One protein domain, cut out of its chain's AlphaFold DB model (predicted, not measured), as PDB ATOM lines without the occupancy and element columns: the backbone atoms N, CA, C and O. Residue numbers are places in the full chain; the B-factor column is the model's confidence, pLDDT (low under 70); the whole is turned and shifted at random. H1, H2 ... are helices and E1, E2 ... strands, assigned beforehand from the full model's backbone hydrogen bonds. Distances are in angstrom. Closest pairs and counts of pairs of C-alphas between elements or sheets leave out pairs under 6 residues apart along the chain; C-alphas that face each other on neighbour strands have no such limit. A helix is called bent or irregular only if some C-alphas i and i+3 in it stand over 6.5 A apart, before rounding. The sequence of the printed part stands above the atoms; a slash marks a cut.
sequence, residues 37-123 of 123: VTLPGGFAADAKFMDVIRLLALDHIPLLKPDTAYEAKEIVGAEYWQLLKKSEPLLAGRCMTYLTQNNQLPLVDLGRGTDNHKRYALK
ATOM      1  N   VAL A  37     -43.645  55.611 -15.561       89.00
ATOM      2  CA  VAL A  37     -44.171  55.348 -14.223       89.00
ATOM      3  C   VAL A  37     -43.014  55.333 -13.235       89.00
ATOM      4  O   VAL A  37     -42.033  54.608 -13.411       89.00
ATOM      5  N   THR A  38     -43.129  56.138 -12.178       92.00
ATOM      6  CA  THR A  38     -42.125  56.185 -11.111       92.00
ATOM      7  C   THR A  38     -42.311  54.994 -10.177       92.00
ATOM      8  O   THR A  38     -43.378  54.796  -9.601       92.00
ATOM      9  N   LEU A  39     -41.253  54.208 -10.021       89.25
ATOM     10  CA  LEU A  39     -41.194  53.016  -9.192       89.25
ATOM     11  C   LEU A  39     -40.453  53.298  -7.870       89.25
ATOM     12  O   LEU A  39     -39.642  54.228  -7.778       89.25
ATOM     13  N   PRO A  40     -40.649  52.459  -6.836       81.62
ATOM     14  CA  PRO A  40     -39.976  52.624  -5.553       81.62
ATOM     15  C   PRO A  40     -38.447  52.598  -5.679       81.62
ATOM     16  O   PRO A  40     -37.870  51.717  -6.324       81.62
ATOM     17  N   GLY A  41     -37.782  53.523  -4.983       82.44
ATOM     18  CA  GLY A  41     -36.321  53.652  -4.989       82.44
ATOM     19  C   GLY A  41     -35.756  54.498  -6.134       82.44
ATOM     20  O   GLY A  41     -34.585  54.338  -6.457       82.44
ATOM     21  N   GLY A  42     -36.572  55.364  -6.747       87.81
ATOM     22  CA  GLY A  42     -36.129  56.318  -7.772       87.81
ATOM     23  C   GLY A  42     -35.976  55.725  -9.173       87.81
ATOM     24  O   GLY A  42     -35.369  56.347 -10.038       87.81
ATOM     25  N   PHE A  43     -36.509  54.524  -9.404       89.62
ATOM     26  CA  PHE A  43     -36.523  53.901 -10.727       89.62
ATOM     27  C   PHE A  43     -37.714  54.416 -11.537       89.62
ATOM     28  O   PHE A  43     -38.731  54.804 -10.970       89.62
ATOM     29  N   ALA A  44     -37.612  54.365 -12.861       92.31
ATOM     30  CA  ALA A  44     -38.731  54.621 -13.754       92.31
ATOM     31  C   ALA A  44     -38.866  53.462 -14.740       92.31
ATOM     32  O   ALA A  44     -37.860  52.962 -15.249       92.31
ATOM     33  N   ALA A  45     -40.099  53.033 -14.988       92.12
ATOM     34  CA  ALA A  45     -40.421  52.083 -16.041       92.12
ATOM     35  C   ALA A  45     -41.365  52.724 -17.046       92.12
ATOM     36  O   ALA A  45     -42.243  53.504 -16.691       92.12
ATOM     37  N   ASP A  46     -41.190  52.357 -18.303       93.06
ATOM     38  CA  ASP A  46     -42.151  52.642 -19.354       93.06
ATOM     39  C   ASP A  46     -43.518  52.008 -19.022       93.06
ATOM     40  O   ASP A  46     -43.580  50.857 -18.574       93.06
ATOM     41  N   ALA A  47     -44.616  52.746 -19.214       91.44
ATOM     42  CA  ALA A  47     -45.956  52.250 -18.901       91.44
ATOM     43  C   ALA A  47     -46.321  50.991 -19.700       91.44
ATOM     44  O   ALA A  47     -46.909  50.071 -19.134       91.44
ATOM     45  N   LYS A  48     -45.921  50.900 -20.976       93.00
ATOM     46  CA  LYS A  48     -46.148  49.708 -21.804       93.00
ATOM     47  C   LYS A  48     -45.350  48.527 -21.268       93.00
ATOM     48  O   LYS A  48     -45.880  47.421 -21.206       93.00
ATOM     49  N   PHE A  49     -44.106  48.745 -20.840       94.31
ATOM     50  CA  PHE A  49     -43.322  47.692 -20.188       94.31
ATOM     51  C   PHE A  49     -44.016  47.183 -18.916       94.31
ATOM     52  O   PHE A  49     -44.171  45.977 -18.735       94.31
ATOM     53  N   MET A  50     -44.486  48.089 -18.056       95.19
ATOM     54  CA  MET A  50     -45.201  47.715 -16.835       95.19
ATOM     55  C   MET A  50     -46.514  46.973 -17.128       95.19
ATOM     56  O   MET A  50     -46.810  45.987 -16.452       95.19
ATOM     57  N   ASP A  51     -47.270  47.398 -18.142       95.38
ATOM     58  CA  ASP A  51     -48.500  46.718 -18.554       95.38
ATOM     59  C   ASP A  51     -48.236  45.311 -19.093       95.38
ATOM     60  O   ASP A  51     -48.978  44.389 -18.761       95.38
ATOM     61  N   VAL A  52     -47.155  45.105 -19.854       96.00
ATOM     62  CA  VAL A  52     -46.758  43.760 -20.306       96.00
ATOM     63  C   VAL A  52     -46.472  42.851 -19.110       96.00
ATOM     64  O   VAL A  52     -47.005  41.744 -19.049       96.00
ATOM     65  N   ILE A  53     -45.703  43.325 -18.124       96.69
ATOM     66  CA  ILE A  53     -45.437  42.566 -16.889       96.69
ATOM     67  C   ILE A  53     -46.739  42.239 -16.150       96.69
ATOM     68  O   ILE A  53     -46.921  41.108 -15.701       96.69
ATOM     69  N   ARG A  54     -47.660  43.206 -16.044       96.94
ATOM     70  CA  ARG A  54     -48.958  43.025 -15.382       96.94
ATOM     71  C   ARG A  54     -49.804  41.958 -16.071       96.94
ATOM     72  O   ARG A  54     -50.343  41.093 -15.388       96.94
ATOM     73  N   LEU A  55     -49.918  42.015 -17.398       97.56
ATOM     74  CA  LEU A  55     -50.699  41.055 -18.181       97.56
ATOM     75  C   LEU A  55     -50.127  39.641 -18.062       97.56
ATOM     76  O   LEU A  55     -50.874  38.714 -17.763       97.56
ATOM     77  N   LEU A  56     -48.810  39.492 -18.212       96.69
ATOM     78  CA  LEU A  56     -48.140  38.198 -18.067       96.69
ATOM     79  C   LEU A  56     -48.295  37.623 -16.657       96.69
ATOM     80  O   LEU A  56     -48.527  36.428 -16.502       96.69
ATOM     81  N   ALA A  57     -48.203  38.462 -15.623       96.19
ATOM     82  CA  ALA A  57     -48.432  38.017 -14.255       96.19
ATOM     83  C   ALA A  57     -49.880  37.547 -14.049       96.19
ATOM     84  O   ALA A  57     -50.100  36.485 -13.477       96.19
ATOM     85  N   LEU A  58     -50.871  38.311 -14.523       96.56
ATOM     86  CA  LEU A  58     -52.287  37.947 -14.399       96.56
ATOM     87  C   LEU A  58     -52.642  36.652 -15.139       96.56
ATOM     88  O   LEU A  58     -53.512  35.929 -14.664       96.56
ATOM     89  N   ASP A  59     -51.969  36.355 -16.249       96.19
ATOM     90  CA  ASP A  59     -52.163  35.112 -17.005       96.19
ATOM     91  C   ASP A  59     -51.644  33.877 -16.244       96.19
ATOM     92  O   ASP A  59     -52.300  32.839 -16.202       96.19
ATOM     93  N   HIS A  60     -50.507  34.003 -15.552       94.94
ATOM     94  CA  HIS A  60     -49.914  32.891 -14.801       94.94
ATOM     95  C   HIS A  60     -50.436  32.746 -13.368       94.94
ATOM     96  O   HIS A  60     -50.386  31.646 -12.817       94.94
ATOM     97  N   ILE A  61     -50.928  33.817 -12.738       94.50
ATOM     98  CA  ILE A  61     -51.431  33.799 -11.352       94.50
ATOM     99  C   ILE A  61     -52.449  32.672 -11.083       94.50
ATOM    100  O   ILE A  61     -52.302  32.005 -10.058       94.50
ATOM    101  N   PRO A  62     -53.430  32.389 -11.965       94.69
ATOM    102  CA  PRO A  62     -54.368  31.277 -11.790       94.69
ATOM    103  C   PRO A  62     -53.715  29.888 -11.709       94.69
ATOM    104  O   PRO A  62     -54.341  28.946 -11.226       94.69
ATOM    105  N   LEU A  63     -52.477  29.744 -12.187       94.00
ATOM    106  CA  LEU A  63     -51.715  28.491 -12.175       94.00
ATOM    107  C   LEU A  63     -50.890  28.318 -10.890       94.00
ATOM    108  O   LEU A  63     -50.322  27.247 -10.651       94.00
ATOM    109  N   LEU A  64     -50.792  29.365 -10.070       93.25
ATOM    110  CA  LEU A  64     -50.034  29.347  -8.827       93.25
ATOM    111  C   LEU A  64     -50.815  28.622  -7.731       93.25
ATOM    112  O   LEU A  64     -52.038  28.700  -7.629       93.25
ATOM    113  N   LYS A  65     -50.082  27.920  -6.871       93.00
ATOM    114  CA  LYS A  65     -50.628  27.273  -5.684       93.00
ATOM    115  C   LYS A  65     -50.678  28.283  -4.533       93.00
ATOM    116  O   LYS A  65     -49.724  29.048  -4.364       93.00
ATOM    117  N   PRO A  66     -51.742  28.261  -3.714       89.06
ATOM    118  CA  PRO A  66     -51.774  29.030  -2.476       89.06
ATOM    119  C   PRO A  66     -50.635  28.601  -1.538       89.06
ATOM    120  O   PRO A  66     -50.053  27.524  -1.698       89.06
ATOM    121  N   ASP A  67     -50.285  29.481  -0.596       85.69
ATOM    122  CA  ASP A  67     -49.246  29.273   0.430       85.69
ATOM    123  C   ASP A  67     -47.843  28.931  -0.105       85.69
ATOM    124  O   ASP A  67     -46.953  28.511   0.636       85.69
ATOM    125  N   THR A  68     -47.617  29.124  -1.405       90.69
ATOM    126  CA  THR A  68     -46.329  28.886  -2.054       90.69
ATOM    127  C   THR A  68     -45.671  30.217  -2.390       90.69
ATOM    128  O   THR A  68     -46.303  31.120  -2.936       90.69
ATOM    129  N   ALA A  69     -44.384  30.339  -2.066       91.81
ATOM    130  CA  ALA A  69     -43.586  31.498  -2.437       91.81
ATOM    131  C   ALA A  69     -42.976  31.322  -3.839       91.81
ATOM    132  O   ALA A  69     -42.414  30.270  -4.165       91.81
ATOM    133  N   TYR A  70     -43.040  32.391  -4.625       93.31
ATOM    134  CA  TYR A  70     -42.637  32.473  -6.021       93.31
ATOM    135  C   TYR A  70     -41.688  33.646  -6.265       93.31
ATOM    136  O   TYR A  70     -41.743  34.701  -5.618       93.31
ATOM    137  N   GLU A  71     -40.802  33.467  -7.231       93.19
ATOM    138  CA  GLU A  71     -39.988  34.524  -7.813       93.19
ATOM    139  C   GLU A  71     -40.777  35.302  -8.877       93.19
ATOM    140  O   GLU A  71     -41.673  34.771  -9.532       93.19
ATOM    141  N   ALA A  72     -40.379  36.550  -9.144       93.25
ATOM    142  CA  ALA A  72     -40.962  37.327 -10.245       93.25
ATOM    143  C   ALA A  72     -40.840  36.601 -11.599       93.25
ATOM    144  O   ALA A  72     -41.774  36.641 -12.391       93.25
ATOM    145  N   LYS A  73     -39.726  35.893 -11.841       94.75
ATOM    146  CA  LYS A  73     -39.511  35.118 -13.074       94.75
ATOM    147  C   LYS A  73     -40.501  33.963 -13.237       94.75
ATOM    148  O   LYS A  73     -40.843  33.614 -14.358       94.75
ATOM    149  N   GLU A  74     -40.940  33.367 -12.127       93.75
ATOM    150  CA  GLU A  74     -41.892  32.253 -12.136       93.75
ATOM    151  C   GLU A  74     -43.307  32.761 -12.426       93.75
ATOM    152  O   GLU A  74     -44.066  32.084 -13.107       93.75
ATOM    153  N   ILE A  75     -43.635  33.971 -11.963       95.06
ATOM    154  CA  ILE A  75     -44.956  34.584 -12.150       95.06
ATOM    155  C   ILE A  75     -45.090  35.252 -13.519       95.06
ATOM    156  O   ILE A  75     -46.133  35.174 -14.145       95.06
ATOM    157  N   VAL A  76     -44.057  35.942 -13.997       94.75
ATOM    158  CA  VAL A  76     -44.093  36.589 -15.322       94.75
ATOM    159  C   VAL A  76     -43.918  35.555 -16.446       94.75
ATOM    160  O   VAL A  76     -44.302  35.806 -17.584       94.75
ATOM    161  N   GLY A  77     -43.356  34.390 -16.126       94.00
ATOM    162  CA  GLY A  77     -43.031  33.337 -17.078       94.00
ATOM    163  C   GLY A  77     -41.556  33.377 -17.475       94.00
ATOM    164  O   GLY A  77     -41.018  34.406 -17.895       94.00
ATOM    165  N   ALA A  78     -40.893  32.223 -17.363       91.94
ATOM    166  CA  ALA A  78     -39.467  32.085 -17.652       91.94
ATOM    167  C   ALA A  78     -39.122  32.419 -19.112       91.94
ATOM    168  O   ALA A  78     -38.054  32.973 -19.366       91.94
ATOM    169  N   GLU A  79     -40.022  32.126 -20.054       92.94
ATOM    170  CA  GLU A  79     -39.821  32.392 -21.483       92.94
ATOM    171  C   GLU A  79     -39.671  33.890 -21.754       92.94
ATOM    172  O   GLU A  79     -38.671  34.317 -22.325       92.94
ATOM    173  N   TYR A  80     -40.609  34.707 -21.262       94.44
ATOM    174  CA  TYR A  80     -40.506  36.158 -21.385       94.44
ATOM    175  C   TYR A  80     -39.310  36.704 -20.599       94.44
ATOM    176  O   TYR A  80     -38.589  37.577 -21.081       94.44
ATOM    177  N   TRP A  81     -39.053  36.161 -19.408       94.06
ATOM    178  CA  TRP A  81     -37.946  36.607 -18.565       94.06
ATOM    179  C   TRP A  81     -36.574  36.451 -19.237       94.06
ATOM    180  O   TRP A  81     -35.699  37.294 -19.045       94.06
ATOM    181  N   GLN A  82     -36.381  35.404 -20.043       94.19
ATOM    182  CA  GLN A  82     -35.143  35.184 -20.802       94.19
ATOM    183  C   GLN A  82     -34.950  36.178 -21.958       94.19
ATOM    184  O   GLN A  82     -33.821  36.379 -22.403       94.19
ATOM    185  N   LEU A  83     -36.022  36.820 -22.430       95.62
ATOM    186  CA  LEU A  83     -35.953  37.845 -23.476       95.62
ATOM    187  C   LEU A  83     -35.523  39.214 -22.934       95.62
ATOM    188  O   LEU A  83     -35.105  40.075 -23.715       95.62
ATOM    189  N   LEU A  84     -35.609  39.412 -21.614       94.06
ATOM    190  CA  LEU A  84     -35.222  40.648 -20.948       94.06
ATOM    191  C   LEU A  84     -33.706  40.865 -21.017       94.06
ATOM    192  O   LEU A  84     -32.898  39.977 -20.733       94.06
ATOM    193  N   LYS A  85     -33.301  42.084 -21.354       93.94
ATOM    194  CA  LYS A  85     -31.907  42.474 -21.570       93.94
ATOM    195  C   LYS A  85     -31.381  43.319 -20.417       93.94
ATOM    196  O   LYS A  85     -32.058  44.200 -19.893       93.94
ATOM    197  N   LYS A  86     -30.096  43.139 -20.096       92.56
ATOM    198  CA  LYS A  86     -29.338  44.002 -19.170       92.56
ATOM    199  C   LYS A  86     -30.056  44.178 -17.817       92.56
ATOM    200  O   LYS A  86     -30.110  43.248 -17.023       92.56
ATOM    201  N   SER A  87     -30.576  45.378 -17.552       90.50
ATOM    202  CA  SER A  87     -31.239  45.784 -16.311       90.50
ATOM    203  C   SER A  87     -32.752  45.548 -16.308       90.50
ATOM    204  O   SER A  87     -33.394  45.800 -15.291       90.50
ATOM    205  N   GLU A  88     -33.338  45.071 -17.407       93.69
ATOM    206  CA  GLU A  88     -34.779  44.816 -17.502       93.69
ATOM    207  C   GLU A  88     -35.290  43.759 -16.509       93.69
ATOM    208  O   GLU A  88     -36.359  43.990 -15.954       93.69
ATOM    209  N   PRO A  89     -34.564  42.672 -16.166       93.81
ATOM    210  CA  PRO A  89     -35.007  41.754 -15.109       93.81
ATOM    211  C   PRO A  89     -35.143  42.435 -13.742       93.81
ATOM    212  O   PRO A  89     -36.095  42.193 -12.995       93.81
ATOM    213  N   LEU A  90     -34.207  43.334 -13.415       91.31
ATOM    214  CA  LEU A  90     -34.276  44.133 -12.194       91.31
ATOM    215  C   LEU A  90     -35.487  45.072 -12.242       91.31
ATOM    216  O   LEU A  90     -36.210  45.183 -11.251       91.31
ATOM    217  N   LEU A  91     -35.722  45.714 -13.389       93.12
ATOM    218  CA  LEU A  91     -36.865  46.599 -13.598       93.12
ATOM    219  C   LEU A  91     -38.197  45.839 -13.514       93.12
ATOM    220  O   LEU A  91     -39.091  46.282 -12.804       93.12
ATOM    221  N   ALA A  92     -38.306  44.660 -14.130       94.12
ATOM    222  CA  ALA A  92     -39.469  43.778 -14.055       94.12
ATOM    223  C   ALA A  92     -39.769  43.362 -12.610       94.12
ATOM    224  O   ALA A  92     -40.913  43.440 -12.162       94.12
ATOM    225  N   GLY A  93     -38.738  43.008 -11.834       92.81
ATOM    226  CA  GLY A  93     -38.890  42.728 -10.407       92.81
ATOM    227  C   GLY A  93     -39.417  43.929  -9.610       92.81
ATOM    228  O   GLY A  93     -40.207  43.750  -8.681       92.81
ATOM    229  N   ARG A  94     -39.024  45.154  -9.979       92.44
ATOM    230  CA  ARG A  94     -39.542  46.395  -9.376       92.44
ATOM    231  C   ARG A  94     -40.976  46.689  -9.804       92.44
ATOM    232  O   ARG A  94     -41.766  47.065  -8.942       92.44
ATOM    233  N   CYS A  95     -41.314  46.473 -11.076       94.88
ATOM    234  CA  CYS A  95     -42.687  46.550 -11.571       94.88
ATOM    235  C   CYS A  95     -43.589  45.593 -10.788       94.88
ATOM    236  O   CYS A  95     -44.604  46.029 -10.264       94.88
ATOM    237  N   MET A  96     -43.183  44.332 -10.609       94.56
ATOM    238  CA  MET A  96     -43.931  43.355  -9.805       94.56
ATOM    239  C   MET A  96     -44.163  43.847  -8.374       94.56
ATOM    240  O   MET A  96     -45.300  43.875  -7.918       94.56
ATOM    241  N   THR A  97     -43.115  44.318  -7.686       92.69
ATOM    242  CA  THR A  97     -43.253  44.888  -6.333       92.69
ATOM    243  C   THR A  97     -44.244  46.057  -6.316       92.69
ATOM    244  O   THR A  97     -45.122  46.101  -5.458       92.69
ATOM    245  N   TYR A  98     -44.138  46.985  -7.271       93.88
ATOM    246  CA  TYR A  98     -45.044  48.131  -7.375       93.88
ATOM    247  C   TYR A  98     -46.496  47.698  -7.615       93.88
ATOM    248  O   TYR A  98     -47.394  48.154  -6.911       93.88
ATOM    249  N   LEU A  99     -46.734  46.792  -8.563       95.19
ATOM    250  CA  LEU A  99     -48.066  46.286  -8.893       95.19
ATOM    251  C   LEU A  99     -48.706  45.563  -7.699       95.19
ATOM    252  O   LEU A  99     -49.876  45.797  -7.392       95.19
ATOM    253  N   THR A 100     -47.934  44.742  -6.984       94.25
ATOM    254  CA  THR A 100     -48.375  44.057  -5.763       94.25
ATOM    255  C   THR A 100     -48.720  45.048  -4.648       94.25
ATOM    256  O   THR A 100     -49.800  44.968  -4.070       94.25
ATOM    257  N   GLN A 101     -47.854  46.029  -4.372       92.12
ATOM    258  CA  GLN A 101     -48.087  47.038  -3.326       92.12
ATOM    259  C   GLN A 101     -49.304  47.930  -3.610       92.12
ATOM    260  O   GLN A 101     -49.973  48.373  -2.678       92.12
ATOM    261  N   ASN A 102     -49.621  48.164  -4.885       93.81
ATOM    262  CA  ASN A 102     -50.786  48.940  -5.312       93.81
ATOM    263  C   ASN A 102     -52.048  48.080  -5.527       93.81
ATOM    264  O   ASN A 102     -53.003  48.550  -6.141       93.81
ATOM    265  N   ASN A 103     -52.073  46.832  -5.038       93.75
ATOM    266  CA  ASN A 103     -53.193  45.889  -5.181       93.75
ATOM    267  C   ASN A 103     -53.643  45.654  -6.640       93.75
ATOM    268  O   ASN A 103     -54.804  45.331  -6.888       93.75
ATOM    269  N   GLN A 104     -52.741  45.807  -7.614       96.00
ATOM    270  CA  GLN A 104     -53.031  45.527  -9.027       96.00
ATOM    271  C   GLN A 104     -52.812  44.057  -9.399       96.00
ATOM    272  O   GLN A 104     -53.228  43.625 -10.472       96.00
ATOM    273  N   LEU A 105     -52.161  43.296  -8.519       95.31
ATOM    274  CA  LEU A 105     -52.013  41.849  -8.607       95.31
ATOM    275  C   LEU A 105     -52.520  41.228  -7.294       95.31
ATOM    276  O   LEU A 105     -52.205  41.770  -6.232       95.31
ATOM    277  N   PRO A 106     -53.252  40.098  -7.329       94.62
ATOM    278  CA  PRO A 106     -53.697  39.358  -6.141       94.62
ATOM    279  C   PRO A 106     -52.545  38.560  -5.500       94.62
ATOM    280  O   PRO A 106     -52.616  37.349  -5.301       94.62
ATOM    281  N   LEU A 107     -51.447  39.252  -5.210       94.06
ATOM    282  CA  LEU A 107     -50.239  38.707  -4.606       94.06
ATOM    283  C   LEU A 107     -49.911  39.478  -3.326       94.06
ATOM    284  O   LEU A 107     -50.378  40.598  -3.118       94.06
ATOM    285  N   VAL A 108     -49.052  38.899  -2.497       92.12
ATOM    286  CA  VAL A 108     -48.449  39.542  -1.327       92.12
ATOM    287  C   VAL A 108     -46.933  39.550  -1.499       92.12
ATOM    288  O   VAL A 108     -46.347  38.522  -1.835       92.12
ATOM    289  N   ASP A 109     -46.294  40.703  -1.272       90.06
ATOM    290  CA  ASP A 109     -44.830  40.799  -1.177       90.06
ATOM    291  C   ASP A 109     -44.409  40.319   0.219       90.06
ATOM    292  O   ASP A 109     -44.682  40.979   1.221       90.06
ATOM    293  N   LEU A 110     -43.749  39.163   0.278       88.19
ATOM    294  CA  LEU A 110     -43.220  38.549   1.501       88.19
ATOM    295  C   LEU A 110     -41.972  39.278   2.039       88.19
ATOM    296  O   LEU A 110     -41.413  38.888   3.064       88.19
ATOM    297  N   GLY A 111     -41.520  40.339   1.364       80.50
ATOM    298  CA  GLY A 111     -40.388  41.162   1.771       80.50
ATOM    299  C   GLY A 111     -39.064  40.729   1.142       80.50
ATOM    300  O   GLY A 111     -39.007  40.006   0.145       80.50
ATOM    301  N   ARG A 112     -37.961  41.248   1.689       68.44
ATOM    302  CA  ARG A 112     -36.589  40.921   1.271       68.44
ATOM    303  C   ARG A 112     -35.873  40.225   2.419       68.44
ATOM    304  O   ARG A 112     -35.348  40.893   3.302       68.44
ATOM    305  N   GLY A 113     -35.839  38.897   2.398       57.28
ATOM    306  CA  GLY A 113     -34.784  38.169   3.100       57.28
ATOM    307  C   GLY A 113     -33.481  38.294   2.310       57.28
ATOM    308  O   GLY A 113     -33.530  38.360   1.081       57.28
ATOM    309  N   THR A 114     -32.330  38.322   2.986       51.78
ATOM    310  CA  THR A 114     -30.994  38.356   2.353       51.78
ATOM    311  C   THR A 114     -30.769  37.215   1.357       51.78
ATOM    312  O   THR A 114     -29.998  37.388   0.421       51.78
ATOM    313  N   ASP A 115     -31.513  36.115   1.502       50.69
ATOM    314  CA  ASP A 115     -31.363  34.884   0.718       50.69
ATOM    315  C   ASP A 115     -32.662  34.423   0.032       50.69
ATOM    316  O   ASP A 115     -32.694  33.383  -0.624       50.69
ATOM    317  N   ASN A 116     -33.761  35.177   0.172       57.00
ATOM    318  CA  ASN A 116     -35.066  34.725  -0.306       57.00
ATOM    319  C   ASN A 116     -35.408  35.352  -1.663       57.00
ATOM    320  O   ASN A 116     -36.022  36.417  -1.757       57.00
ATOM    321  N   HIS A 117     -34.994  34.672  -2.734       70.56
ATOM    322  CA  HIS A 117     -35.341  35.038  -4.113       70.56
ATOM    323  C   HIS A 117     -36.859  34.973  -4.368       70.56
ATOM    324  O   HIS A 117     -37.386  35.710  -5.207       70.56
ATOM    325  N   LYS A 118     -37.566  34.131  -3.603       80.88
ATOM    326  CA  LYS A 118     -39.017  33.942  -3.641       80.88
ATOM    327  C   LYS A 118     -39.706  34.980  -2.765       80.88
ATOM    328  O   LYS A 118     -39.669  34.900  -1.540       80.88
ATOM    329  N   ARG A 119     -40.299  35.980  -3.412       86.12
ATOM    330  CA  ARG A 119     -40.801  37.201  -2.762       86.12
ATOM    331  C   ARG A 119     -42.310  37.366  -2.844       86.12
ATOM    332  O   ARG A 119     -42.835  38.261  -2.201       86.12
ATOM    333  N   TYR A 120     -42.998  36.535  -3.613       91.25
ATOM    334  CA  TYR A 120     -44.414  36.716  -3.900       91.25
ATOM    335  C   TYR A 120     -45.192  35.461  -3.524       91.25
ATOM    336  O   TYR A 120     -44.771  34.366  -3.873       91.25
ATOM    337  N   ALA A 121     -46.324  35.608  -2.850       91.38
ATOM    338  CA  ALA A 121     -47.276  34.519  -2.631       91.38
ATOM    339  C   ALA A 121     -48.674  34.957  -3.064       91.38
ATOM    340  O   ALA A 121     -48.957  36.156  -3.103       91.38
ATOM    341  N   LEU A 122     -49.533  33.994  -3.399       91.88
ATOM    342  CA  LEU A 122     -50.951  34.264  -3.626       91.88
ATOM    343  C   LEU A 122     -51.564  34.834  -2.337       91.88
ATOM    344  O   LEU A 122     -51.251  34.345  -1.250       91.88
ATOM    345  N   LYS A 123     -52.372  35.889  -2.472       83.75
ATOM    346  CA  LYS A 123     -53.080  36.508  -1.347       83.75
ATOM    347  C   LYS A 123     -54.258  35.662  -0.873       83.75
ATOM    348  O   LYS A 123     -54.939  35.080  -1.743       83.75
TER     349      LYS A 123
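What this domain is: This is residues 37 to 123 of the 123 residues of an uncharacterized protein of Dechloromonas sp (UniProt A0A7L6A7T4). The helix H4 lies in the middle, the long helix H1 crosses it steeply with its residues 50 to 54, and the short helix H2 packs on both. Two small two-strand hairpins pack on H4 as well: E1 and E2 at one end of the longest axis, and E3 and E4 by the last residues of H4, chiefly through E3. The short helix H3 lies near H2 and H4 with few contacts. The printed part has 87 residues with four named helices and four named strands, in the order E1 E2 H1 H2 H3 H4 E3 E4; both sheets are antiparallel and the class is mixed, helices and strands. The whole is compact and rounded, with a radius of gyration of the C-alphas of 11.9 A and spans of 31 by 25 by 24 A.

How they stand to each other: E1, residues 37 to 39, and E2, residues 43 to 46, form an antiparallel hairpin at 148 degrees, with N 37 and O 45 within hydrogen-bond range at 2.8 A. H4, residues 88 to 101, comes closest to E2 at the C-alphas of Leu 91 and Ala 45, 7.0 A apart. H1, residues 47 to 63, touches H4 with residues 50 to 54 alone, closest at the C-alphas of Met 50 and Cys 95, 5.9 A apart. Their lines stand at a steep tilt of 69.6 degrees, only just short of about perpendicular, and they run the same way. H2, residues 72 to 76, touches H1, closest at the C-alphas of Ala 57 and Val 76, 4.7 A apart. H2 only just touches H4, with 3 pairs of C-alphas within 8 A, the closest those of Ala 72 and Gly 93 at 5.8 A. H3, residues 78 to 83, is close to H4 but not clearly touching, the closest C-alphas being Trp 81 and Pro 89 at 6.9 A; H3 and H1 are apart. E3, residues 107 to 109, and E4, residues 120 to 122, form an antiparallel hairpin at 147 degrees, with N 108 and O 121 within range at 2.8 A. The closest C-alphas of H4 and E3 are Thr 100 and Leu 107, 5.8 A apart. Residues 69 to 70 pair antiparallel with residues 120 to 121 of E4. In H2 and H4 every O i to N i+4 pair is within range; in H1 11 of 13 are, and in H3 1 of 2.

Where its parts are: E1 begins at C-alpha 37, (-44.171, 55.348, -14.223), and E2 is 10.4 A long. H1 is 25.4 A long and ends at C-alpha 63, (-51.715, 28.491, -12.175); it is irregular, but only just, with C-alphas 59 and 62 6.8 A apart. H2 and H3 are 6.0 A and 8.9 A long, and H4 is 19.6 A. E4 ends at C-alpha 122, (-50.951, 34.264, -3.626).

The domain as a whole: The two C-alphas farthest apart are those of Gly 42 and Lys 65, at 32.5 A. The printed part has no cut, and none of its links between named elements is long. Mean pLDDT of the printed part is 90.2; residues 112 to 116, in the link from E3 to E4, are under 70.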